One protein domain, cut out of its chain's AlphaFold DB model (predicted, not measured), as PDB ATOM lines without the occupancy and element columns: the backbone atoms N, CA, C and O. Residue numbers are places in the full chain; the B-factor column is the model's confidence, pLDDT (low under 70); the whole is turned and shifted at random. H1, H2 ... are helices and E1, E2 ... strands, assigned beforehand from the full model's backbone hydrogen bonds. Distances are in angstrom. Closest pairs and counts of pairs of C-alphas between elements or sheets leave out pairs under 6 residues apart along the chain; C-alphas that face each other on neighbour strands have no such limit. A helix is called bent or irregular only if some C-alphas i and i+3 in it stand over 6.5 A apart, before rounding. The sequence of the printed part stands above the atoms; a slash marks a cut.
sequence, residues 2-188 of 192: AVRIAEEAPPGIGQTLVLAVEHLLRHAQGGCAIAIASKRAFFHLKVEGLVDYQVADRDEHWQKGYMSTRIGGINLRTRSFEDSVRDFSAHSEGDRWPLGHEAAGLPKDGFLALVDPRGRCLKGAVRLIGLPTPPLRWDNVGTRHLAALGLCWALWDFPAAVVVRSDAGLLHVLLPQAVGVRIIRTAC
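This is residues 2 to 188 of the 192 residues of the protein "Hypothetical protein" of Alexandrium monilatum (UniProt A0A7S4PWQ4). A strongly twisted sheet of seven strands runs through the middle of the domain and curls round helix H6 on one face, with H2 and H5 over the other face. H4 packs on the bent strand E4, H1 folds back on H2, and the loop of residues 90 to 110 reaches one end of the longest axis. The 187 printed residues include six named helices and seven named strands, in the order H1 H2 E1 H3 E2 H4 H5 E3 E4 H6 E5 E6 E7, of mixed class, helices and strands. The mixed sheet has the order E2 E4 E3 E1 E5 E6 E7. The whole is compact, with a radius of gyration of the C-alphas of 15.2 A and spans of 47, 36 and 33 A.

H1, residues 2 to 7, begins at C-alpha 2 (34.203, 7.715, -38.417). H2 is residues 14 to 26, 18.2 A long; E1 is 32 to 37, H3 39 to 47, E2 52 to 55, H4 66 to 71, and H5 79 to 89, 15.5 A. E3 is 111 to 115, E4 121 to 129, 19.5 A, and H6 143 to 154, 16.2 A. E5 is 160 to 165, E6 171 to 177, 19.3 A, and E7 180 to 186, 19.3 A, ending at C-alpha 186 (29.871, 14.698, -43.866).

E3 and E1 are parallel, with N 115 and O 35 at 2.8 A. E1 and E5 are antiparallel, with N 34 and O 163 at 2.8 A. E5 E6 E7 form a meander, each strand the antiparallel neighbour of the one before, with N 174 and O 162 at 2.8 A, and N 184 and O 173 at 2.8 A. E4 bends by 81 degrees at residue 125; it is antiparallel to E3, N 122 and O 114 at 2.7 A, and to E2, N 127 and O 54 at 2.8 A. H2 is on the sheet at a height of 8.5 A, over E5. The closest C-alphas of H6 and E5, Ala 148 and Val 162, are 6.1 A apart. H3 is on the sheet, over none of its strands, but only just: 2 of its C-alphas fall on E2. The helical hairpin H1 and H2 touches at Ala 6 and Gly 14, C-alphas 4.7 A apart. In all six helices every O i to N i+4 pair is within hydrogen-bond range.

The C-alphas farthest apart, Gly 100 and Val 179, are 47.9 A apart. The printed part has no cut. The links H5 to E3 and E4 to H6 are long. Residues 2, 3 and 188 have pLDDT under 70.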
ATOM      1  N   ALA A   2      33.631   7.569 -39.763       69.38
ATOM      2  CA  ALA A   2      34.203   7.715 -38.417       69.38
ATOM      3  C   ALA A   2      35.742   7.585 -38.378       69.38
ATOM      4  O   ALA A   2      36.395   8.403 -37.746       69.38
ATOM      5  N   VAL A   3      36.314   6.632 -39.130       66.50
ATOM      6  CA  VAL A   3      37.776   6.433 -39.230       66.50
ATOM      7  C   VAL A   3      38.499   7.691 -39.735       66.50
ATOM      8  O   VAL A   3      39.377   8.190 -39.048       66.50
ATOM      9  N   ARG A   4      38.053   8.281 -40.856       76.06
ATOM     10  CA  ARG A   4      38.659   9.512 -41.405       76.06
ATOM     11  C   ARG A   4      38.552  10.705 -40.450       76.06
ATOM     12  O   ARG A   4      39.486  11.481 -40.329       76.06
ATOM     13  N   ILE A   5      37.420  10.852 -39.760       79.00
ATOM     14  CA  ILE A   5      37.227  11.937 -38.784       79.00
ATOM     15  C   ILE A   5      38.162  11.757 -37.581       79.00
ATOM     16  O   ILE A   5      38.692  12.739 -37.070       79.00
ATOM     17  N   ALA A   6      38.377  10.516 -37.136       73.69
ATOM     18  CA  ALA A   6      39.295  10.216 -36.043       73.69
ATOM     19  C   ALA A   6      40.763  10.463 -36.424       73.69
ATOM     20  O   ALA A   6      41.504  10.994 -35.603       73.69
ATOM     21  N   GLU A   7      41.168  10.111 -37.648       78.25
ATOM     22  CA  GLU A   7      42.531  10.321 -38.167       78.25
ATOM     23  C   GLU A   7      42.896  11.804 -38.282       78.25
ATOM     24  O   GLU A   7      44.046  12.181 -38.078       78.25
ATOM     25  N   GLU A   8      41.917  12.655 -38.583       80.75
ATOM     26  CA  GLU A   8      42.122  14.098 -38.720       80.75
ATOM     27  C   GLU A   8      41.958  14.863 -37.400       80.75
ATOM     28  O   GLU A   8      42.236  16.062 -37.336       80.75
ATOM     29  N   ALA A   9      41.499  14.194 -36.341       80.94
ATOM     30  CA  ALA A   9      41.233  14.838 -35.069       80.94
ATOM     31  C   ALA A   9      42.532  15.245 -34.354       80.94
ATOM     32  O   ALA A   9      43.482  14.460 -34.290       80.94
ATOM     33  N   PRO A  10      42.555  16.420 -33.700       82.19
ATOM     34  CA  PRO A  10      43.607  16.760 -32.757       82.19
ATOM     35  C   PRO A  10      43.829  15.658 -31.700       82.19
ATOM     36  O   PRO A  10      42.871  14.989 -31.278       82.19
ATOM     37  N   PRO A  11      45.070  15.482 -31.212       81.88
ATOM     38  CA  PRO A  11      45.370  14.504 -30.176       81.88
ATOM     39  C   PRO A  11      44.451  14.653 -28.957       81.88
ATOM     40  O   PRO A  11      44.221  15.749 -28.448       81.88
ATOM     41  N   GLY A  12      43.918  13.528 -28.479       87.94
ATOM     42  CA  GLY A  12      43.093  13.476 -27.270       87.94
ATOM     43  C   GLY A  12      41.608  13.815 -27.447       87.94
ATOM     44  O   GLY A  12      40.868  13.645 -26.478       87.94
ATOM     45  N   ILE A  13      41.142  14.230 -28.636       93.94
ATOM     46  CA  ILE A  13      39.703  14.487 -28.875       93.94
ATOM     47  C   ILE A  13      39.037  13.535 -29.876       93.94
ATOM     48  O   ILE A  13      37.811  13.514 -29.943       93.94
ATOM     49  N   GLY A  14      39.799  12.711 -30.604       94.00
ATOM     50  CA  GLY A  14      39.280  11.875 -31.699       94.00
ATOM     51  C   GLY A  14      38.087  10.990 -31.333       94.00
ATOM     52  O   GLY A  14      37.069  11.020 -32.019       94.00
ATOM     53  N   GLN A  15      38.147  10.263 -30.214       94.69
ATOM     54  CA  GLN A  15      37.032   9.403 -29.792       94.69
ATOM     55  C   GLN A  15      35.770  10.211 -29.452       94.69
ATOM     56  O   GLN A  15      34.662   9.838 -29.825       94.69
ATOM     57  N   THR A  16      35.942  11.334 -28.757       96.38
ATOM     58  CA  THR A  16      34.851  12.245 -28.388       96.38
ATOM     59  C   THR A  16      34.238  12.900 -29.625       96.38
ATOM     60  O   THR A  16      33.020  13.036 -29.703       96.38
ATOM     61  N   LEU A  17      35.061  13.244 -30.619       96.69
ATOM     62  CA  LEU A  17      34.611  13.780 -31.897       96.69
ATOM     63  C   LEU A  17      33.781  12.762 -32.682       96.69
ATOM     64  O   LEU A  17      32.700  13.106 -33.152       96.69
ATOM     65  N   VAL A  18      34.242  11.512 -32.773       95.69
ATOM     66  CA  VAL A  18      33.471  10.434 -33.412       95.69
ATOM     67  C   VAL A  18      32.109  10.278 -32.741       95.69
ATOM     68  O   VAL A  18      31.099  10.302 -33.438       95.69
ATOM     69  N   LEU A  19      32.065  10.222 -31.406       96.12
ATOM     70  CA  LEU A  19      30.804  10.117 -30.665       96.12
ATOM     71  C   LEU A  19      29.877  11.310 -30.929       96.12
ATOM     72  O   LEU A  19      28.693  11.121 -31.183       96.12
ATOM     73  N   ALA A  20      30.395  12.541 -30.900       97.00
ATOM     74  CA  ALA A  20      29.588  13.728 -31.185       97.00
ATOM     75  C   ALA A  20      29.001  13.695 -32.606       97.00
ATOM     76  O   ALA A  20      27.826  14.006 -32.792       97.00
ATOM     77  N   VAL A  21      29.793  13.276 -33.597       96.00
ATOM     78  CA  VAL A  21      29.323  13.093 -34.978       96.00
ATOM     79  C   VAL A  21      28.246  12.014 -35.050       96.00
ATOM     80  O   VAL A  21      27.209  12.242 -35.667       96.00
ATOM     81  N   GLU A  22      28.448  10.863 -34.409       95.19
ATOM     82  CA  GLU A  22      27.462   9.780 -34.384       95.19
ATOM     83  C   GLU A  22      26.137  10.222 -33.762       95.19
ATOM     84  O   GLU A  22      25.084   9.956 -34.344       95.19
ATOM     85  N   HIS A  23      26.182  10.966 -32.654       96.19
ATOM     86  CA  HIS A  23      24.985  11.509 -32.011       96.19
ATOM     87  C   HIS A  23      24.200  12.429 -32.930       96.19
ATOM     88  O   HIS A  23      22.994  12.247 -33.108       96.19
ATOM     89  N   LEU A  24      24.876  13.395 -33.555       95.62
ATOM     90  CA  LEU A  24      24.195  14.330 -34.444       95.62
ATOM     91  C   LEU A  24      23.696  13.653 -35.728       95.62
ATOM     92  O   LEU A  24      22.678  14.066 -36.270       95.62
ATOM     93  N   LEU A  25      24.361  12.607 -36.220       94.12
ATOM     94  CA  LEU A  25      23.880  11.876 -37.396       94.12
ATOM     95  C   LEU A  25      22.674  10.991 -37.096       94.12
ATOM     96  O   LEU A  25      21.757  10.937 -37.909       94.12
ATOM     97  N   ARG A  26      22.690  10.271 -35.969       94.38
ATOM     98  CA  ARG A  26      21.693   9.233 -35.668       94.38
ATOM     99  C   ARG A  26      20.477   9.755 -34.919       94.38
ATOM    100  O   ARG A  26      19.405   9.169 -35.040       94.38
ATOM    101  N   HIS A  27      20.642  10.794 -34.104       95.94
ATOM    102  CA  HIS A  27      19.616  11.187 -33.137       95.94
ATOM    103  C   HIS A  27      19.091  12.601 -33.344       95.94
ATOM    104  O   HIS A  27      17.969  12.878 -32.920       95.94
ATOM    105  N   ALA A  28      19.843  13.482 -34.012       96.12
ATOM    106  CA  ALA A  28      19.355  14.829 -34.255       96.12
ATOM    107  C   ALA A  28      18.292  14.859 -35.362       96.12
ATOM    108  O   ALA A  28      18.507  14.360 -36.468       96.12
ATOM    109  N   GLN A  29      17.162  15.499 -35.074       95.25
ATOM    110  CA  GLN A  29      16.054  15.670 -36.012       95.25
ATOM    111  C   GLN A  29      16.222  16.960 -36.827       95.25
ATOM    112  O   GLN A  29      16.105  16.939 -38.050       95.25
ATOM    113  N   GLY A  30      16.636  18.052 -36.185       94.31
ATOM    114  CA  GLY A  30      16.932  19.348 -36.799       94.31
ATOM    115  C   GLY A  30      18.387  19.788 -36.626       94.31
ATOM    116  O   GLY A  30      19.300  18.990 -36.370       94.31
ATOM    117  N   GLY A  31      18.630  21.073 -36.824       94.81
ATOM    118  CA  GLY A  31      19.948  21.667 -36.734       94.81
ATOM    119  C   GLY A  31      20.416  21.811 -35.288       94.81
ATOM    120  O   GLY A  31      19.681  22.221 -34.397       94.81
ATOM    121  N   CYS A  32      21.674  21.472 -35.045       96.31
ATOM    122  CA  CYS A  32      22.275  21.483 -33.713       96.31
ATOM    123  C   CYS A  32      23.799  21.545 -33.833       96.31
ATOM    124  O   CYS A  32      24.359  21.288 -34.899       96.31
ATOM    125  N   ALA A  33      24.476  21.915 -32.750       98.12
ATOM    126  CA  ALA A  33      25.932  21.971 -32.725       98.12
ATOM    127  C   ALA A  33      26.495  21.486 -31.386       98.12
ATOM    128  O   ALA A  33      25.912  21.744 -30.331       98.12
ATOM    129  N   ILE A  34      27.642  20.813 -31.443       98.56
ATOM    130  CA  ILE A  34      28.434  20.380 -30.291       98.56
ATOM    131  C   ILE A  34      29.851  20.920 -30.469       98.56
ATOM    132  O   ILE A  34      30.468  20.715 -31.514       98.56
ATOM    133  N   ALA A  35      30.384  21.582 -29.446       98.56
ATOM    134  CA  ALA A  35      31.779  22.009 -29.418       98.56
ATOM    135  C   ALA A  35      32.577  21.164 -28.427       98.56
ATOM    136  O   ALA A  35      32.141  20.954 -27.296       98.56
ATOM    137  N   ILE A  36      33.756  20.709 -28.839       98.62
ATOM    138  CA  ILE A  36      34.655  19.872 -28.049       98.62
ATOM    139  C   ILE A  36      35.944  20.653 -27.838       98.62
ATOM    140  O   ILE A  36      36.649  20.936 -28.802       98.62
ATOM    141  N   ALA A  37      36.262  20.988 -26.592       98.06
ATOM    142  CA  ALA A  37      37.533  21.601 -26.215       98.06
ATOM    143  C   ALA A  37      37.789  21.400 -24.717       98.06
ATOM    144  O   ALA A  37      36.887  21.082 -23.940       98.06
ATOM    145  N   SER A  38      39.032  21.585 -24.271       97.81
ATOM    146  CA  SER A  38      39.333  21.512 -22.837       97.81
ATOM    147  C   SER A  38      38.593  22.598 -22.042       97.81
ATOM    148  O   SER A  38      38.349  23.699 -22.535       97.81
ATOM    149  N   LYS A  39      38.303  22.331 -20.758       97.38
ATOM    150  CA  LYS A  39      37.766  23.356 -19.840       97.38
ATOM    151  C   LYS A  39      38.644  24.613 -19.815       97.38
ATOM    152  O   LYS A  39      38.113  25.716 -19.754       97.38
ATOM    153  N   ARG A  40      39.971  24.438 -19.896       97.38
ATOM    154  CA  ARG A  40      40.947  25.533 -19.965       97.38
ATOM    155  C   ARG A  40      40.754  26.383 -21.221       97.38
ATOM    156  O   ARG A  40      40.795  27.596 -21.101       97.38
ATOM    157  N   ALA A  41      40.507  25.770 -22.377       97.31
ATOM    158  CA  ALA A  41      40.274  26.489 -23.628       97.31
ATOM    159  C   ALA A  41      39.009  27.360 -23.550       97.31
ATOM    160  O   ALA A  41      39.064  28.563 -23.790       97.31
ATOM    161  N   PHE A  42      37.883  26.786 -23.111       97.81
ATOM    162  CA  PHE A  42      36.648  27.559 -22.941       97.81
ATOM    163  C   PHE A  42      36.788  28.670 -21.894       97.81
ATOM    164  O   PHE A  42      36.275  29.772 -22.090       97.81
ATOM    165  N   PHE A  43      37.490  28.393 -20.791       97.00
ATOM    166  CA  PHE A  43      37.766  29.383 -19.754       97.00
ATOM    167  C   PHE A  43      38.656  30.519 -20.265       97.00
ATOM    168  O   PHE A  43      38.343  31.673 -20.003       97.00
ATOM    169  N   HIS A  44      39.698  30.206 -21.038       96.75
ATOM    170  CA  HIS A  44      40.575  31.196 -21.662       96.75
ATOM    171  C   HIS A  44      39.776  32.175 -22.531       96.75
ATOM    172  O   HIS A  44      39.838  33.377 -22.306       96.75
ATOM    173  N   LEU A  45      38.922  31.668 -23.428       96.25
ATOM    174  CA  LEU A  45      38.049  32.520 -24.247       96.25
ATOM    175  C   LEU A  45      37.119  33.421 -23.423       96.25
ATOM    176  O   LEU A  45      36.793  34.523 -23.853       96.25
ATOM    177  N   LYS A  46      36.688  32.956 -22.244       94.81
ATOM    178  CA  LYS A  46      35.857  33.757 -21.341       94.81
ATOM    179  C   LYS A  46      36.652  34.877 -20.672       94.81
ATOM    180  O   LYS A  46      36.163  35.996 -20.578       94.81
ATOM    181  N   VAL A  47      37.825  34.546 -20.134       92.56
ATOM    182  CA  VAL A  47      38.637  35.462 -19.315       92.56
ATOM    183  C   VAL A  47      39.253  36.568 -20.158       92.56
ATOM    184  O   VAL A  47      39.243  37.712 -19.724       92.56
ATOM    185  N   GLU A  48      39.670  36.256 -21.383       90.69
ATOM    186  CA  GLU A  48      40.140  37.252 -22.353       90.69
ATOM    187  C   GLU A  48      39.007  38.165 -22.870       90.69
ATOM    188  O   GLU A  48      39.219  38.994 -23.748       90.69
ATOM    189  N   GLY A  49      37.774  37.998 -22.371       83.12
ATOM    190  CA  GLY A  49      36.616  38.796 -22.774       83.12
ATOM    191  C   GLY A  49      36.166  38.553 -24.216       83.12
ATOM    192  O   GLY A  49      35.323  39.288 -24.720       83.12
ATOM    193  N   LEU A  50      36.710  37.526 -24.878       89.44
ATOM    194  CA  LEU A  50      36.427  37.229 -26.278       89.44
ATOM    195  C   LEU A  50      35.044  36.610 -26.459       89.44
ATOM    196  O   LEU A  50      34.388  36.868 -27.459       89.44
ATOM    197  N   VAL A  51      34.604  35.754 -25.529       95.62
ATOM    198  CA  VAL A  51      33.349  35.010 -25.696       95.62
ATOM    199  C   VAL A  51      32.539  34.961 -24.406       95.62
ATOM    200  O   VAL A  51      32.991  34.432 -23.387       95.62
ATOM    201  N   ASP A  52      31.293  35.428 -24.480       96.69
ATOM    202  CA  ASP A  52      30.279  35.197 -23.455       96.69
ATOM    203  C   ASP A  52      29.403  33.984 -23.813       96.69
ATOM    204  O   ASP A  52      28.923  33.825 -24.938       96.69
ATOM    205  N   TYR A  53      29.200  33.115 -22.824       96.81
ATOM    206  CA  TYR A  53      28.485  31.844 -22.943       96.81
ATOM    207  C   TYR A  53      27.103  31.964 -22.302       96.81
ATOM    208  O   TYR A  53      26.892  31.506 -21.163       96.81
ATOM    209  N   GLN A  54      26.170  32.559 -23.039       97.50
ATOM    210  CA  GLN A  54      24.814  32.836 -22.580       97.50
ATOM    211  C   GLN A  54      23.944  31.592 -22.709       97.50
ATOM    212  O   GLN A  54      23.790  31.031 -23.788       97.50
ATOM    213  N   VAL A  55      23.383  31.133 -21.595       97.88
ATOM    214  CA  VAL A  55      22.469  29.985 -21.610       97.88
ATOM    215  C   VAL A  55      21.089  30.488 -22.008       97.88
ATOM    216  O   VAL A  55      20.567  31.391 -21.356       97.88
ATOM    217  N   ALA A  56      20.541  29.942 -23.090       97.44
ATOM    218  CA  ALA A  56      19.322  30.446 -23.708       97.44
ATOM    219  C   ALA A  56      18.062  30.074 -22.913       97.44
ATOM    220  O   ALA A  56      17.118  30.854 -22.868       97.44
ATOM    221  N   ASP A  57      18.051  28.911 -22.270       97.62
ATOM    222  CA  ASP A  57      16.864  28.275 -21.694       97.62
ATOM    223  C   ASP A  57      16.759  28.453 -20.174       97.62
ATOM    224  O   ASP A  57      16.634  27.485 -19.422       97.62
ATOM    225  N   ARG A  58      16.838  29.708 -19.721       97.94
ATOM    226  CA  ARG A  58      16.730  30.086 -18.306       97.94
ATOM    227  C   ARG A  58      15.396  30.735 -17.979       97.94
ATOM    228  O   ARG A  58      14.908  31.566 -18.739       97.94
ATOM    229  N   ASP A  59      14.908  30.435 -16.786       97.75
ATOM    230  CA  ASP A  59      13.840  31.149 -16.095       97.75
ATOM    231  C   ASP A  59      14.047  31.054 -14.570       97.75
ATOM    232  O   ASP A  59      15.128  30.691 -14.090       97.75
ATOM    233  N   GLU A  60      13.015  31.407 -13.804       97.88
ATOM    234  CA  GLU A  60      13.020  31.344 -12.341       97.88
ATOM    235  C   GLU A  60      13.192  29.912 -11.804       97.88
ATOM    236  O   GLU A  60      13.804  29.729 -10.746       97.88
ATOM    237  N   HIS A  61      12.714  28.897 -12.537       97.94
ATOM    238  CA  HIS A  61      12.810  27.484 -12.163       97.94
ATOM    239  C   HIS A  61      14.164  26.877 -12.565       97.94
ATOM    240  O   HIS A  61      14.826  26.194 -11.781       97.94
ATOM    241  N   TRP A  62      14.637  27.203 -13.764       97.94
ATOM    242  CA  TRP A  62      15.869  26.728 -14.377       97.94
ATOM    243  C   TRP A  62      16.946  27.817 -14.373       97.94
ATOM    244  O   TRP A  62      17.482  28.197 -15.414       97.94
ATOM    245  N   GLN A  63      17.343  28.292 -13.190       97.50
ATOM    246  CA  GLN A  63      18.300  29.405 -13.045       97.50
ATOM    247  C   GLN A  63      19.652  29.163 -13.745       97.50
ATOM    248  O   GLN A  63      20.319  30.090 -14.215       97.50
ATOM    249  N   LYS A  64      20.085  27.898 -13.829       96.88
ATOM    250  CA  LYS A  64      21.316  27.503 -14.538       96.88
ATOM    251  C   LYS A  64      21.089  27.218 -16.025       96.88
ATOM    252  O   LYS A  64      22.071  27.198 -16.769       96.88
ATOM    253  N   GLY A  65      19.832  27.108 -16.437       98.31
ATOM    254  CA  GLY A  65      19.337  26.684 -17.740       98.31
ATOM    255  C   GLY A  65      18.881  25.235 -17.711       98.31
ATOM    256  O   GLY A  65      19.529  24.397 -17.067       98.31
ATOM    257  N   TYR A  66      17.778  24.942 -18.390       98.44
ATOM    258  CA  TYR A  66      17.182  23.610 -18.411       98.44
ATOM    259  C   TYR A  66      18.164  22.566 -18.958       98.44
ATOM    260  O   TYR A  66      18.555  21.645 -18.241       98.44
ATOM    261  N   MET A  67      18.673  22.754 -20.175       98.12
ATOM    262  CA  MET A  67      19.615  21.832 -20.809       98.12
ATOM    263  C   MET A  67      20.929  21.756 -20.048       98.12
ATOM    264  O   MET A  67      21.498  20.681 -19.898       98.12
ATOM    265  N   SER A  68      21.413  22.872 -19.504       98.12
ATOM    266  CA  SER A  68      22.614  22.844 -18.662       98.12
ATOM    267  C   SER A  68      22.423  21.986 -17.405       98.12
ATOM    268  O   SER A  68      23.362  21.306 -16.999       98.12
ATOM    269  N   THR A  69      21.221  21.972 -16.824       98.12
ATOM    270  CA  THR A  69      20.863  21.074 -15.716       98.12
ATOM    271  C   THR A  69      20.705  19.630 -16.196       98.12
ATOM    272  O   THR A  69      21.249  18.724 -15.572       98.12
ATOM    273  N   ARG A  70      20.031  19.420 -17.333       97.81
ATOM    274  CA  ARG A  70      19.726  18.099 -17.899       97.81
ATOM    275  C   ARG A  70      20.963  17.338 -18.363       97.81
ATOM    276  O   ARG A  70      21.080  16.157 -18.069       97.81
ATOM    277  N   ILE A  71      21.875  17.984 -19.093       97.75
ATOM    278  CA  ILE A  71      23.065  17.324 -19.657       97.75
ATOM    279  C   ILE A  71      24.360  17.648 -18.911       97.75
ATOM    280  O   ILE A  71      25.377  17.019 -19.182       97.75
ATOM    281  N   GLY A  72      24.375  18.591 -17.968       97.00
ATOM    282  CA  GLY A  72      25.583  18.958 -17.226       97.00
ATOM    283  C   GLY A  72      26.243  17.756 -16.538       97.00
ATOM    284  O   GLY A  72      25.627  17.055 -15.746       97.00
ATOM    285  N   GLY A  73      27.518  17.501 -16.841       97.12
ATOM    286  CA  GLY A  73      28.282  16.371 -16.302       97.12
ATOM    287  C   GLY A  73      28.023  15.020 -16.982       97.12
ATOM    288  O   GLY A  73      28.829  14.103 -16.805       97.12
ATOM    289  N   ILE A  74      26.976  14.902 -17.805       97.75
ATOM    290  CA  ILE A  74      26.648  13.677 -18.539       97.75
ATOM    291  C   ILE A  74      27.705  13.396 -19.613       97.75
ATOM    292  O   ILE A  74      28.206  14.306 -20.281       97.75
ATOM    293  N   ASN A  75      28.057  12.117 -19.780       98.06
ATOM    294  CA  ASN A  75      28.948  11.682 -20.850       98.06
ATOM    295  C   ASN A  75      28.175  11.445 -22.154       98.06
ATOM    296  O   ASN A  75      27.093  10.856 -22.126       98.06
ATOM    297  N   LEU A  76      28.782  11.797 -23.289       97.50
ATOM    298  CA  LEU A  76      28.256  11.507 -24.627       97.50
ATOM    299  C   LEU A  76      27.850  10.034 -24.789       97.50
ATOM    300  O   LEU A  76      26.905   9.749 -25.495       97.50
ATOM    301  N   ARG A  77      28.517   9.073 -24.141       97.31
ATOM    302  CA  ARG A  77      28.199   7.635 -24.287       97.31
ATOM    303  C   ARG A  77      26.876   7.190 -23.657       97.31
ATOM    304  O   ARG A  77      26.559   6.008 -23.691       97.31
ATOM    305  N   THR A  78      26.165   8.085 -22.986       97.62
ATOM    306  CA  THR A  78      24.954   7.724 -22.252       97.62
ATOM    307  C   THR A  78      23.713   7.905 -23.113       97.62
ATOM    308  O   THR A  78      23.598   8.876 -23.860       97.62
ATOM    309  N   ARG A  79      22.728   7.029 -22.911       97.12
ATOM    310  CA  ARG A  79      21.404   7.155 -23.531       97.12
ATOM    311  C   ARG A  79      20.718   8.482 -23.187       97.12
ATOM    312  O   ARG A  79      20.079   9.088 -24.035       97.12
ATOM    313  N   SER A  80      20.918   8.989 -21.970       97.12
ATOM    314  CA  SER A  80      20.395  10.296 -21.559       97.12
ATOM    315  C   SER A  80      20.893  11.439 -22.447       97.12
ATOM    316  O   SER A  80      20.151  12.393 -22.691       97.12
ATOM    317  N   PHE A  81      22.126  11.354 -22.960       98.06
ATOM    318  CA  PHE A  81      22.625  12.325 -23.927       98.06
ATOM    319  C   PHE A  81      21.929  12.177 -25.288       98.06
ATOM    320  O   PHE A  81      21.504  13.182 -25.849       98.06
ATOM    321  N   GLU A  82      21.743  10.949 -25.781       97.75
ATOM    322  CA  GLU A  82      21.026  10.663 -27.039       97.75
ATOM    323  C   GLU A  82      19.602  11.229 -27.030       97.75
ATOM    324  O   GLU A  82      19.193  11.914 -27.969       97.75
ATOM    325  N   ASP A  83      18.862  10.984 -25.947       97.81
ATOM    326  CA  ASP A  83      17.501  11.493 -25.779       97.81
ATOM    327  C   ASP A  83      17.497  13.028 -25.752       97.81
ATOM    328  O   ASP A  83      16.667  13.666 -26.393       97.81
ATOM    329  N   SER A  84      18.494  13.637 -25.109       97.88
ATOM    330  CA  SER A  84      18.640  15.096 -25.076       97.88
ATOM    331  C   SER A  84      18.977  15.693 -26.451       97.88
ATOM    332  O   SER A  84      18.475  16.766 -26.785       97.88
ATOM    333  N   VAL A  85      19.789  15.014 -27.274       97.94
ATOM    334  CA  VAL A  85      20.059  15.413 -28.671       97.94
ATOM    335  C   VAL A  85      18.763  15.390 -29.480       97.94
ATOM    336  O   VAL A  85      18.476  16.345 -30.208       97.94
ATOM    337  N   ARG A  86      17.981  14.312 -29.351       97.38
ATOM    338  CA  ARG A  86      16.715  14.133 -30.068       97.38
ATOM    339  C   ARG A  86      15.725  15.236 -29.712       97.38
ATOM    340  O   ARG A  86      15.251  15.929 -30.606       97.38
ATOM    341  N   ASP A  87      15.493  15.442 -28.422       97.06
ATOM    342  CA  ASP A  87      14.490  16.378 -27.914       97.06
ATOM    343  C   ASP A  87      14.842  17.836 -28.239       97.06
ATOM    344  O   ASP A  87      13.998  18.604 -28.702       97.06
ATOM    345  N   PHE A  88      16.108  18.219 -28.046       97.38
ATOM    346  CA  PHE A  88      16.559  19.588 -28.296       97.38
ATOM    347  C   PHE A  88      16.524  19.951 -29.784       97.38
ATOM    348  O   PHE A  88      16.185  21.076 -30.141       97.38
ATOM    349  N   SER A  89      16.880  19.006 -30.657       96.88
ATOM    350  CA  SER A  89      16.922  19.242 -32.105       96.88
ATOM    351  C   SER A  89      15.579  19.028 -32.805       96.88
ATOM    352  O   SER A  89      15.462  19.376 -33.979       96.88
ATOM    353  N   ALA A  90      14.576  18.453 -32.136       96.06
ATOM    354  CA  ALA A  90      13.234  18.306 -32.689       96.06
ATOM    355  C   ALA A  90      12.667  19.673 -33.087       96.06
ATOM    356  O   ALA A  90      12.810  20.647 -32.347       96.06
ATOM    357  N   HIS A  91      12.008  19.764 -34.241       91.62
ATOM    358  CA  HIS A  91      11.324  20.995 -34.627       91.62
ATOM    359  C   HIS A  91      10.120  21.260 -33.727       91.62
ATOM    360  O   HIS A  91       9.405  20.349 -33.313       91.62
ATOM    361  N   SER A  92       9.902  22.530 -33.423       90.88
ATOM    362  CA  SER A  92       8.718  23.018 -32.731       90.88
ATOM    363  C   SER A  92       8.447  24.452 -33.157       90.88
ATOM    364  O   SER A  92       9.299  25.118 -33.745       90.88
ATOM    365  N   GLU A  93       7.242  24.927 -32.868       87.44
ATOM    366  CA  GLU A  93       6.850  26.291 -33.188       87.44
ATOM    367  C   GLU A  93       7.753  27.307 -32.463       87.44
ATOM    368  O   GLU A  93       7.940  27.249 -31.244       87.44
ATOM    369  N   GLY A  94       8.354  28.215 -33.236       90.12
ATOM    370  CA  GLY A  94       9.185  29.306 -32.720       90.12
ATOM    371  C   GLY A  94      10.470  28.876 -32.005       90.12
ATOM    372  O   GLY A  94      10.946  29.631 -31.157       90.12
ATOM    373  N   ASP A  95      11.002  27.682 -32.297       92.06
ATOM    374  CA  ASP A  95      12.212  27.130 -31.668       92.06
ATOM    375  C   ASP A  95      12.135  27.100 -30.129       92.06
ATOM    376  O   ASP A  95      13.112  27.370 -29.430       92.06
ATOM    377  N   ARG A  96      10.962  26.781 -29.569       96.56
ATOM    378  CA  ARG A  96      10.729  26.674 -28.114       96.56
ATOM    379  C   ARG A  96      10.293  25.281 -27.699       96.56
ATOM    380  O   ARG A  96       9.746  24.529 -28.499       96.56
ATOM    381  N   TRP A  97      10.521  24.904 -26.448       96.94
ATOM    382  CA  TRP A  97       9.993  23.649 -25.918       96.94
ATOM    383  C   TRP A  97       8.454  23.635 -25.976       96.94
ATOM    384  O   TRP A  97       7.832  24.640 -25.621       96.94
ATOM    385  N   PRO A  98       7.836  22.526 -26.424       96.25
ATOM    386  CA  PRO A  98       6.391  22.449 -26.622       96.25
ATOM    387  C   PRO A  98       5.620  22.481 -25.296       96.25
ATOM    388  O   PRO A  98       6.167  22.196 -24.229       96.25
ATOM    389  N   LEU A  99       4.323  22.790 -25.374       96.00
ATOM    390  CA  LEU A  99       3.410  22.706 -24.232       96.00
ATOM    391  C   LEU A  99       3.411  21.290 -23.633       96.00
ATOM    392  O   LEU A  99       3.473  20.300 -24.359       96.00
ATOM    393  N   GLY A 100       3.348  21.198 -22.302       95.62
ATOM    394  CA  GLY A 100       3.400  19.930 -21.563       95.62
ATOM    395  C   GLY A 100       4.810  19.383 -21.310       95.62
ATOM    396  O   GLY A 100       4.957  18.451 -20.523       95.62
ATOM    397  N   HIS A 101       5.851  19.964 -21.914       97.12
ATOM    398  CA  HIS A 101       7.240  19.661 -21.569       97.12
ATOM    399  C   HIS A 101       7.650  20.372 -20.265       97.12
ATOM    400  O   HIS A 101       7.209  21.486 -20.000       97.12
ATOM    401  N   GLU A 102       8.555  19.789 -19.475       97.56
ATOM    402  CA  GLU A 102       9.046  20.386 -18.210       97.56
ATOM    403  C   GLU A 102       9.765  21.741 -18.388       97.56
ATOM    404  O   GLU A 102       9.890  22.529 -17.456       97.56
ATOM    405  N   ALA A 103      10.216  22.016 -19.612       97.75
ATOM    406  CA  ALA A 103      10.848  23.270 -20.019       97.75
ATOM    407  C   ALA A 103       9.958  24.115 -20.948       97.75
ATOM    408  O   ALA A 103      10.481  24.943 -21.693       97.75
ATOM    409  N   ALA A 104       8.643  23.857 -20.979       97.75
ATOM    410  CA  ALA A 104       7.697  24.460 -21.920       97.75
ATOM    411  C   ALA A 104       7.876  25.979 -22.056       97.75
ATOM    412  O   ALA A 104       7.984  26.710 -21.075       97.75
ATOM    413  N   GLY A 105       7.903  26.457 -23.300       97.31
ATOM    414  CA  GLY A 105       8.067  27.874 -23.617       97.31
ATOM    415  C   GLY A 105       9.510  28.390 -23.565       97.31
ATOM    416  O   GLY A 105       9.779  29.427 -24.176       97.31
ATOM    417  N   LEU A 106      10.460  27.688 -22.938       97.94
ATOM    418  CA  LEU A 106      11.873  28.077 -22.987       97.94
ATOM    419  C   LEU A 106      12.451  27.868 -24.400       97.94
ATOM    420  O   LEU A 106      12.014  26.968 -25.122       97.94
ATOM    421  N   PRO A 107      13.409  28.698 -24.847       97.31
ATOM    422  CA  PRO A 107      13.998  28.573 -26.180       97.31
ATOM    423  C   PRO A 107      14.918  27.346 -26.307       97.31
ATOM    424  O   PRO A 107      15.635  26.989 -25.376       97.31
ATOM    425  N   LYS A 108      14.956  26.748 -27.499       95.12
ATOM    426  CA  LYS A 108      15.861  25.668 -27.925       95.12
ATOM    427  C   LYS A 108      16.911  26.213 -28.887       95.12
ATOM    428  O   LYS A 108      16.949  25.876 -30.065       95.12
ATOM    429  N   ASP A 109      17.750  27.109 -28.384       94.06
ATOM    430  CA  ASP A 109      18.683  27.860 -29.219       94.06
ATOM    431  C   ASP A 109      20.147  27.666 -28.795       94.06
ATOM    432  O   ASP A 109      20.461  27.252 -27.675       94.06
ATOM    433  N   GLY A 110      21.057  27.982 -29.711       94.00
ATOM    434  CA  GLY A 110      22.495  27.905 -29.531       94.00
ATOM    435  C   GLY A 110      23.073  26.509 -29.761       94.00
ATOM    436  O   GLY A 110      22.581  25.699 -30.551       94.00
ATOM    437  N   PHE A 111      24.193  26.258 -29.092       95.75
ATOM    438  CA  PHE A 111      24.876  24.977 -29.079       95.75
ATOM    439  C   PHE A 111      24.164  24.038 -28.122       95.75
ATOM    440  O   PHE A 111      23.935  24.390 -26.963       95.75
ATOM    441  N   LEU A 112      23.903  22.818 -28.588       94.69
ATOM    442  CA  LEU A 112      23.354  21.758 -27.756       94.69
ATOM    443  C   LEU A 112      24.255  21.533 -26.543       94.69
ATOM    444  O   LEU A 112      23.756  21.484 -25.423       94.69
ATOM    445  N   ALA A 113      25.565  21.396 -26.775       94.44
ATOM    446  CA  ALA A 113      26.527  21.075 -25.733       94.44
ATOM    447  C   ALA A 113      27.920  21.669 -25.997       94.44
ATOM    448  O   ALA A 113      28.444  21.618 -27.111       94.44
ATOM    449  N   LEU A 114      28.549  22.153 -24.927       97.38
ATOM    450  CA  LEU A 114      30.000  22.316 -24.828       97.38
ATOM    451  C   LEU A 114      30.556  21.109 -24.077       97.38
ATOM    452  O   LEU A 114      30.052  20.780 -23.004       97.38
ATOM    453  N   VAL A 115      31.569  20.444 -24.615       97.94
ATOM    454  CA  VAL A 115      32.002  19.116 -24.167       97.94
ATOM    455  C   VAL A 115      33.512  19.091 -23.937       97.94
ATOM    456  O   VAL A 115      34.278  19.642 -24.726       97.94
ATOM    457  N   ASP A 116      33.952  18.459 -22.847       98.00
ATOM    458  CA  ASP A 116      35.378  18.241 -22.587       98.00
ATOM    459  C   ASP A 116      35.956  17.095 -23.450       98.00
ATOM    460  O   ASP A 116      35.208  16.267 -23.971       98.00
ATOM    461  N   PRO A 117      37.289  16.968 -23.587       97.69
ATOM    462  CA  PRO A 117      37.909  15.892 -24.366       97.69
ATOM    463  C   PRO A 117      37.540  14.471 -23.914       97.69
ATOM    464  O   PRO A 117      37.692  13.530 -24.687       97.69
ATOM    465  N   ARG A 118      37.030  14.289 -22.686       96.94
ATOM    466  CA  ARG A 118      36.572  12.991 -22.157       96.94
ATOM    467  C   ARG A 118      35.103  12.710 -22.496       96.94
ATOM    468  O   ARG A 118      34.564  11.678 -22.086       96.94
ATOM    469  N   GLY A 119      34.453  13.611 -23.226       97.25
ATOM    470  CA  GLY A 119      33.059  13.511 -23.625       97.25
ATOM    471  C   GLY A 119      32.077  13.948 -22.546       97.25
ATOM    472  O   GLY A 119      30.911  13.586 -22.643       97.25
ATOM    473  N   ARG A 120      32.502  14.670 -21.501       98.38
ATOM    474  CA  ARG A 120      31.570  15.194 -20.488       98.38
ATOM    475  C   ARG A 120      31.042  16.555 -20.893       98.38
ATOM    476  O   ARG A 120      31.819  17.467 -21.177       98.38
ATOM    477  N   CYS A 121      29.729  16.703 -20.849       98.25
ATOM    478  CA  CYS A 121      29.064  17.963 -21.118       98.25
ATOM    479  C   CYS A 121      29.331  18.957 -19.983       98.25
ATOM    480  O   CYS A 121      29.198  18.648 -18.799       98.25
ATOM    481  N   LEU A 122      29.728  20.164 -20.355       97.88
ATOM    482  CA  LEU A 122      30.036  21.270 -19.456       97.88
ATOM    483  C   LEU A 122      28.846  22.217 -19.313       97.88
ATOM    484  O   LEU A 122      28.624  22.769 -18.238       97.88
ATOM    485  N   LYS A 123      28.120  22.433 -20.412       97.50
ATOM    486  CA  LYS A 123      27.004  23.372 -20.521       97.50
ATOM    487  C   LYS A 123      26.152  23.007 -21.740       97.50
ATOM    488  O   LYS A 123      26.714  22.500 -22.711       97.50
ATOM    489  N   GLY A 124      24.849  23.281 -21.697       97.75
ATOM    490  CA  GLY A 124      23.928  23.079 -22.820       97.75
ATOM    491  C   GLY A 124      23.075  24.306 -23.137       97.75
ATOM    492  O   GLY A 124      23.009  25.221 -22.314       97.75
ATOM    493  N   ALA A 125      22.472  24.315 -24.332       97.88
ATOM    494  CA  ALA A 125      21.684  25.425 -24.892       97.88
ATOM    495  C   ALA A 125      22.417  26.780 -24.828       97.88
ATOM    496  O   ALA A 125      21.947  27.751 -24.232       97.88
ATOM    497  N   VAL A 126      23.635  26.830 -25.376       98.00
ATOM    498  CA  VAL A 126      24.548  27.972 -25.206       98.00
ATOM    499  C   VAL A 126      24.623  28.830 -26.463       98.00
ATOM    500  O   VAL A 126      25.110  28.379 -27.500       98.00
ATOM    501  N   ARG A 127      24.229  30.097 -26.353       97.50
ATOM    502  CA  ARG A 127      24.550  31.151 -27.320       97.50
ATOM    503  C   ARG A 127      25.950  31.689 -27.046       97.50
ATOM    504  O   ARG A 127      26.328  31.914 -25.897       97.50
ATOM    505  N   LEU A 128      26.711  31.886 -28.113       97.19
ATOM    506  CA  LEU A 128      28.079  32.392 -28.063       97.19
ATOM    507  C   LEU A 128      28.065  33.834 -28.552       97.19
ATOM    508  O   LEU A 128      27.751  34.079 -29.717       97.19
ATOM    509  N   ILE A 129      28.373  34.776 -27.668       97.06
ATOM    510  CA  ILE A 129      28.381  36.211 -27.966       97.06
ATOM    511  C   ILE A 129      29.823  36.712 -27.952       97.06
ATOM    512  O   ILE A 129      30.614  36.262 -27.130       97.06
ATOM    513  N   GLY A 130      30.164  37.633 -28.857       95.69
ATOM    514  CA  GLY A 130      31.509  38.217 -28.947       95.69
ATOM    515  C   GLY A 130      32.495  37.441 -29.825       95.69
ATOM    516  O   GLY A 130      33.630  37.876 -29.980       95.69
ATOM    517  N   LEU A 131      32.066  36.331 -30.444       95.69
ATOM    518  CA  LEU A 131      32.927  35.532 -31.318       95.69
ATOM    519  C   LEU A 131      33.643  36.407 -32.366       95.69
ATOM    520  O   LEU A 131      32.979  37.197 -33.047       95.69
ATOM    521  N   PRO A 132      34.966  36.244 -32.543       93.19
ATOM    522  CA  PRO A 132      35.708  36.985 -33.550       93.19
ATOM    523  C   PRO A 132      35.204  36.631 -34.949       93.19
ATOM    524  O   PRO A 132      34.820  35.489 -35.221       93.19
ATOM    525  N   THR A 133      35.253  37.598 -35.864       92.94
ATOM    526  CA  THR A 133      34.978  37.334 -37.276       92.94
ATOM    527  C   THR A 133      36.125  36.503 -37.861       92.94
ATOM    528  O   THR A 133      37.261  36.979 -37.890       92.94
ATOM    529  N   PRO A 134      35.871  35.265 -38.315       92.62
ATOM    530  CA  PRO A 134      36.900  34.450 -38.943       92.62
ATOM    531  C   PRO A 134      37.309  35.077 -40.288       92.62
ATOM    532  O   PRO A 134      36.444  35.575 -41.011       92.62
ATOM    533  N   PRO A 135      38.590  34.999 -40.698       92.12
ATOM    534  CA  PRO A 135      39.038  35.479 -42.012       92.12
ATOM    535  C   PRO A 135      38.571  34.575 -43.171       92.12
ATOM    536  O   PRO A 135      38.927  34.802 -44.324       92.12
ATOM    537  N   LEU A 136      37.791  33.531 -42.871       93.19
ATOM    538  CA  LEU A 136      37.213  32.611 -43.838       93.19
ATOM    539  C   LEU A 136      35.765  33.002 -44.134       93.19
ATOM    540  O   LEU A 136      34.916  33.018 -43.241       93.19
ATOM    541  N   ARG A 137      35.468  33.231 -45.412       93.69
ATOM    542  CA  ARG A 137      34.097  33.387 -45.892       93.69
ATOM    543  C   ARG A 137      33.465  32.013 -46.105       93.69
ATOM    544  O   ARG A 137      34.014  31.184 -46.827       93.69
ATOM    545  N   TRP A 138      32.301  31.786 -45.499       95.12
ATOM    546  CA  TRP A 138      31.507  30.578 -45.708       95.12
ATOM    547  C   TRP A 138      30.110  30.967 -46.183       95.12
ATOM    548  O   TRP A 138      29.240  31.313 -45.389       95.12
ATOM    549  N   ASP A 139      29.922  30.967 -47.499       94.94
ATOM    550  CA  ASP A 139      28.654  31.346 -48.116       94.94
ATOM    551  C   ASP A 139      27.604  30.233 -48.017       94.94
ATOM    552  O   ASP A 139      27.930  29.047 -47.933       94.94
ATOM    553  N   ASN A 140      26.330  30.630 -48.102       93.88
ATOM    554  CA  ASN A 140      25.170  29.733 -48.153       93.88
ATOM    555  C   ASN A 140      24.998  28.835 -46.916       93.88
ATOM    556  O   ASN A 140      24.498  27.714 -47.019       93.88
ATOM    557  N   VAL A 141      25.394  29.321 -45.738       95.56
ATOM    558  CA  VAL A 141      25.154  28.638 -44.461       95.56
ATOM    559  C   VAL A 141      24.410  29.530 -43.473       95.56
ATOM    560  O   VAL A 141      24.505  30.753 -43.512       95.56
ATOM    561  N   GLY A 142      23.652  28.902 -42.573       94.31
ATOM    562  CA  GLY A 142      22.903  29.609 -41.535       94.31
ATOM    563  C   GLY A 142      23.777  30.107 -40.382       94.31
ATOM    564  O   GLY A 142      24.926  29.690 -40.204       94.31
ATOM    565  N   THR A 143      23.186  30.935 -39.523       94.88
ATOM    566  CA  THR A 143      23.837  31.556 -38.355       94.88
ATOM    567  C   THR A 143      24.533  30.549 -37.436       94.88
ATOM    568  O   THR A 143      25.634  30.815 -36.964       94.88
ATOM    569  N   ARG A 144      23.967  29.351 -37.242       96.62
ATOM    570  CA  ARG A 144      24.583  28.277 -36.439       96.62
ATOM    571  C   ARG A 144      25.929  27.799 -36.999       96.62
ATOM    572  O   ARG A 144      26.842  27.513 -36.230       96.62
ATOM    573  N   HIS A 145      26.071  27.732 -38.324       97.19
ATOM    574  CA  HIS A 145      27.340  27.363 -38.964       97.19
ATOM    575  C   HIS A 145      28.363  28.492 -38.860       97.19
ATOM    576  O   HIS A 145      29.535  28.226 -38.614       97.19
ATOM    577  N   LEU A 146      27.921  29.747 -38.983       97.44
ATOM    578  CA  LEU A 146      28.791  30.905 -38.779       97.44
ATOM    579  C   LEU A 146      29.275  30.995 -37.324       97.44
ATOM    580  O   LEU A 146      30.455  31.234 -37.092       97.44
ATOM    581  N   ALA A 147      28.409  30.709 -36.348       97.62
ATOM    582  CA  ALA A 147      28.795  30.611 -34.941       97.62
ATOM    583  C   ALA A 147      29.773  29.446 -34.695       97.62
ATOM    584  O   ALA A 147      30.747  29.604 -33.963       97.62
ATOM    585  N   ALA A 148      29.560  28.292 -35.341       98.12
ATOM    586  CA  ALA A 148      30.514  27.183 -35.317       98.12
ATOM    587  C   ALA A 148      31.876  27.572 -35.896       98.12
ATOM    588  O   ALA A 148      32.901  27.234 -35.303       98.12
ATOM    589  N   LEU A 149      31.894  28.316 -37.002       97.88
ATOM    590  CA  LEU A 149      33.123  28.806 -37.613       97.88
ATOM    591  C   LEU A 149      33.841  29.822 -36.723       97.88
ATOM    592  O   LEU A 149      35.038  29.669 -36.493       97.88
ATOM    593  N   GLY A 150      33.120  30.805 -36.179       97.25
ATOM    594  CA  GLY A 150      33.673  31.798 -35.257       97.25
ATOM    595  C   GLY A 150      34.242  31.162 -33.988       97.25
ATOM    596  O   GLY A 150      35.344  31.507 -33.571       97.25
ATOM    597  N   LEU A 151      33.547  30.174 -33.406       98.12
ATOM    598  CA  LEU A 151      34.060  29.440 -32.247       98.12
ATOM    599  C   LEU A 151      35.295  28.607 -32.598       98.12
ATOM    600  O   LEU A 151      36.263  28.607 -31.844       98.12
ATOM    601  N   CYS A 152      35.267  27.894 -33.725       97.75
ATOM    602  CA  CYS A 152      36.406  27.091 -34.163       97.75
ATOM    603  C   CYS A 152      37.644  27.968 -34.395       97.75
ATOM    604  O   CYS A 152      38.734  27.619 -33.953       97.75
ATOM    605  N   TRP A 153      37.455  29.140 -35.008       96.69
ATOM    606  CA  TRP A 153      38.507  30.138 -35.181       96.69
ATOM    607  C   TRP A 153      39.018  30.684 -33.847       96.69
ATOM    608  O   TRP A 153      40.221  30.765 -33.647       96.69
ATOM    609  N   ALA A 154      38.135  30.991 -32.895       96.38
ATOM    610  CA  ALA A 154      38.548  31.439 -31.564       96.38
ATOM    611  C   ALA A 154      39.395  30.386 -30.821       96.38
ATOM    612  O   ALA A 154      40.261  30.733 -30.026       96.38
ATOM    613  N   LEU A 155      39.175  29.098 -31.095       96.19
ATOM    614  CA  LEU A 155      39.884  27.975 -30.477       96.19
ATOM    615  C   LEU A 155      41.176  27.569 -31.214       96.19
ATOM    616  O   LEU A 155      41.675  26.477 -30.959       96.19
ATOM    617  N   TRP A 156      41.721  28.408 -32.104       94.81
ATOM    618  CA  TRP A 156      42.853  28.057 -32.976       94.81
ATOM    619  C   TRP A 156      44.111  27.548 -32.242       94.81
ATOM    620  O   TRP A 156      44.782  26.650 -32.745       94.81
ATOM    621  N   ASP A 157      44.373  28.046 -31.031       94.88
ATOM    622  CA  ASP A 157      45.503  27.646 -30.170       94.88
ATOM    623  C   ASP A 157      45.250  26.387 -29.319       94.88
ATOM    624  O   ASP A 157      46.090  25.978 -28.511       94.88
ATOM    625  N   PHE A 158      44.080  25.758 -29.447       95.75
ATOM    626  CA  PHE A 158      43.679  24.634 -28.605       95.75
ATOM    627  C   PHE A 158      43.297  23.402 -29.433       95.75
ATOM    628  O   PHE A 158      42.645  23.518 -30.469       95.75
ATOM    629  N   PRO A 159      43.584  22.183 -28.934       95.94
ATOM    630  CA  PRO A 159      42.954  20.975 -29.450       95.94
ATOM    631  C   PRO A 159      41.435  21.072 -29.273       95.94
ATOM    632  O   PRO A 159      40.916  20.969 -28.153       95.94
ATOM    633  N   ALA A 160      40.732  21.297 -30.378       97.75
ATOM    634  CA  ALA A 160      39.293  21.477 -30.387       97.75
ATOM    635  C   ALA A 160      38.656  20.958 -31.677       97.75
ATOM    636  O   ALA A 160      39.324  20.721 -32.679       97.75
ATOM    637  N   ALA A 161      37.344  20.770 -31.637       98.12
ATOM    638  CA  ALA A 161      36.531  20.503 -32.811       98.12
ATOM    639  C   ALA A 161      35.131  21.073 -32.600       98.12
ATOM    640  O   ALA A 161      34.618  21.082 -31.478       98.12
ATOM    641  N   VAL A 162      34.488  21.505 -33.678       98.31
ATOM    642  CA  VAL A 162      33.081  21.906 -33.653       98.31
ATOM    643  C   VAL A 162      32.308  21.081 -34.665       98.31
ATOM    644  O   VAL A 162      32.629  21.076 -35.848       98.31
ATOM    645  N   VAL A 163      31.282  20.378 -34.203       98.19
ATOM    646  CA  VAL A 163      30.374  19.611 -35.054       98.19
ATOM    647  C   VAL A 163      29.079  20.392 -35.173       98.19
ATOM    648  O   VAL A 163      28.483  20.746 -34.159       98.19
ATOM    649  N   VAL A 164      28.630  20.663 -36.394       97.88
ATOM    650  CA  VAL A 164      27.379  21.379 -36.652       97.88
ATOM    651  C   VAL A 164      26.558  20.650 -37.704       97.88
ATOM    652  O   VAL A 164      27.072  20.238 -38.741       97.88
ATOM    653  N   ARG A 165      25.266  20.489 -37.429       96.69
ATOM    654  CA  ARG A 165      24.264  19.939 -38.338       96.69
ATOM    655  C   ARG A 165      23.292  21.045 -38.745       96.69
ATOM    656  O   ARG A 165      22.838  21.818 -37.899       96.69
ATOM    657  N   SER A 166      22.968  21.131 -40.030       95.06
ATOM    658  CA  SER A 166      21.889  21.981 -40.552       95.06
ATOM    659  C   SER A 166      20.522  21.332 -40.354       95.06
ATOM    660  O   SER A 166      20.440  20.108 -40.284       95.06
ATOM    661  N   ASP A 167      19.448  22.108 -40.440       91.88
ATOM    662  CA  ASP A 167      18.081  21.567 -40.479       91.88
ATOM    663  C   ASP A 167      17.847  20.648 -41.694       91.88
ATOM    664  O   ASP A 167      17.180  19.628 -41.580       91.88
ATOM    665  N   ALA A 168      18.534  20.898 -42.817       91.06
ATOM    666  CA  ALA A 168      18.552  20.015 -43.991       91.06
ATOM    667  C   ALA A 168      19.368  18.710 -43.807       91.06
ATOM    668  O   ALA A 168      19.614  17.982 -44.767       91.06
ATOM    669  N   GLY A 169      19.861  18.426 -42.596       91.88
ATOM    670  CA  GLY A 169      20.590  17.195 -42.272       91.88
ATOM    671  C   GLY A 169      22.052  17.121 -42.726       91.88
ATOM    672  O   GLY A 169      22.707  16.105 -42.490       91.88
ATOM    673  N   LEU A 170      22.604  18.174 -43.339       93.62
ATOM    674  CA  LEU A 170      24.035  18.254 -43.642       93.62
ATOM    675  C   LEU A 170      24.844  18.440 -42.359       93.62
ATOM    676  O   LEU A 170      24.543  19.332 -41.567       93.62
ATOM    677  N   LEU A 171      25.889  17.631 -42.182       96.06
ATOM    678  CA  LEU A 171      26.792  17.722 -41.041       96.06
ATOM    679  C   LEU A 171      28.171  18.213 -41.479       96.06
ATOM    680  O   LEU A 171      28.739  17.737 -42.462       96.06
ATOM    681  N   HIS A 172      28.731  19.137 -40.711       96.94
ATOM    682  CA  HIS A 172      30.082  19.646 -40.875       96.94
ATOM    683  C   HIS A 172      30.874  19.439 -39.588       96.94
ATOM    684  O   HIS A 172      30.366  19.660 -38.487       96.94
ATOM    685  N   VAL A 173      32.130  19.035 -39.741       97.75
ATOM    686  CA  VAL A 173      33.127  19.028 -38.673       97.75
ATOM    687  C   VAL A 173      34.137  20.117 -38.984       97.75
ATOM    688  O   VAL A 173      34.721  20.132 -40.064       97.75
ATOM    689  N   LEU A 174      34.325  21.034 -38.049       97.88
ATOM    690  CA  LEU A 174      35.294  22.107 -38.138       97.88
ATOM    691  C   LEU A 174      36.446  21.802 -37.189       97.88
ATOM    692  O   LEU A 174      36.217  21.519 -36.010       97.88
ATOM    693  N   LEU A 175      37.666  21.891 -37.702       97.06
ATOM    694  CA  LEU A 175      38.895  21.678 -36.950       97.06
ATOM    695  C   LEU A 175      39.767  22.938 -37.040       97.06
ATOM    696  O   LEU A 175      40.022  23.401 -38.160       97.06
ATOM    697  N   PRO A 176      40.236  23.493 -35.910       95.06
ATOM    698  CA  PRO A 176      41.203  24.576 -35.933       95.06
ATOM    699  C   PRO A 176      42.504  24.090 -36.574       95.06
ATOM    700  O   PRO A 176      42.892  22.926 -36.433       95.06
ATOM    701  N   GLN A 177      43.166  24.973 -37.310       90.00
ATOM    702  CA  GLN A 177      44.479  24.756 -37.909       90.00
ATOM    703  C   GLN A 177      45.352  25.975 -37.617       90.00
ATOM    704  O   GLN A 177      44.835  27.066 -37.389       90.00
ATOM    705  N   ALA A 178      46.675  25.816 -37.716       85.62
ATOM    706  CA  ALA A 178      47.617  26.920 -37.511       85.62
ATOM    707  C   ALA A 178      47.324  28.143 -38.405       85.62
ATOM    708  O   ALA A 178      47.613  29.269 -38.022       85.62
ATOM    709  N   VAL A 179      46.744  27.923 -39.593       85.25
ATOM    710  CA  VAL A 179      46.459  28.981 -40.577       85.25
ATOM    711  C   VAL A 179      45.014  28.906 -41.085       85.25
ATOM    712  O   VAL A 179      44.753  29.004 -42.281       85.25
ATOM    713  N   GLY A 180      44.046  28.685 -40.190       91.81
ATOM    714  CA  GLY A 180      42.627  28.753 -40.550       91.81
ATOM    715  C   GLY A 180      41.756  27.706 -39.873       91.81
ATOM    716  O   GLY A 180      42.049  27.214 -38.787       91.81
ATOM    717  N   VAL A 181      40.659  27.362 -40.544       95.75
ATOM    718  CA  VAL A 181      39.725  26.324 -40.106       95.75
ATOM    719  C   VAL A 181      39.541  25.325 -41.234       95.75
ATOM    720  O   VAL A 181      39.156  25.689 -42.346       95.75
ATOM    721  N   ARG A 182      39.783  24.048 -40.944       95.25
ATOM    722  CA  ARG A 182      39.471  22.958 -41.863       95.25
ATOM    723  C   ARG A 182      38.016  22.549 -41.674       95.25
ATOM    724  O   ARG A 182      37.605  22.245 -40.558       95.25
ATOM    725  N   ILE A 183      37.253  22.512 -42.763       95.69
ATOM    726  CA  ILE A 183      35.840  22.120 -42.757       95.69
ATOM    727  C   ILE A 183      35.695  20.787 -43.491       95.69
ATOM    728  O   ILE A 183      35.957  20.689 -44.688       95.69
ATOM    729  N   ILE A 184      35.254  19.759 -42.776       95.25
ATOM    730  CA  ILE A 184      34.979  18.427 -43.310       95.25
ATOM    731  C   ILE A 184      33.468  18.289 -43.455       95.25
ATOM    732  O   ILE A 184      32.730  18.259 -42.466       95.25
ATOM    733  N   ARG A 185      32.992  18.191 -44.695       92.50
ATOM    734  CA  ARG A 185      31.584  17.903 -44.971       92.50
ATOM    735  C   ARG A 185      31.333  16.408 -44.844       92.50
ATOM    736  O   ARG A 185      31.980  15.597 -45.501       92.50
ATOM    737  N   THR A 186      30.334  16.065 -44.048       85.00
ATOM    738  CA  THR A 186      29.871  14.698 -43.866       85.00
ATOM    739  C   THR A 186      28.455  14.592 -44.414       85.00
ATOM    740  O   THR A 186      27.525  15.222 -43.909       85.00
ATOM    741  N   ALA A 187      28.284  13.824 -45.488       72.56
ATOM    742  CA  ALA A 187      26.957  13.542 -46.012       72.56
ATOM    743  C   ALA A 187      26.260  12.530 -45.098       72.56
ATOM    744  O   ALA A 187      26.770  11.431 -44.874       72.56
ATOM    745  N   CYS A 188      25.084  12.893 -44.592       61.12
ATOM    746  CA  CYS A 188      24.190  11.934 -43.970       61.12
ATOM    747  C   CYS A 188      23.585  11.064 -45.085       61.12
ATOM    748  O   CYS A 188      22.646  11.481 -45.757       61.12
TER     749      CYS A 188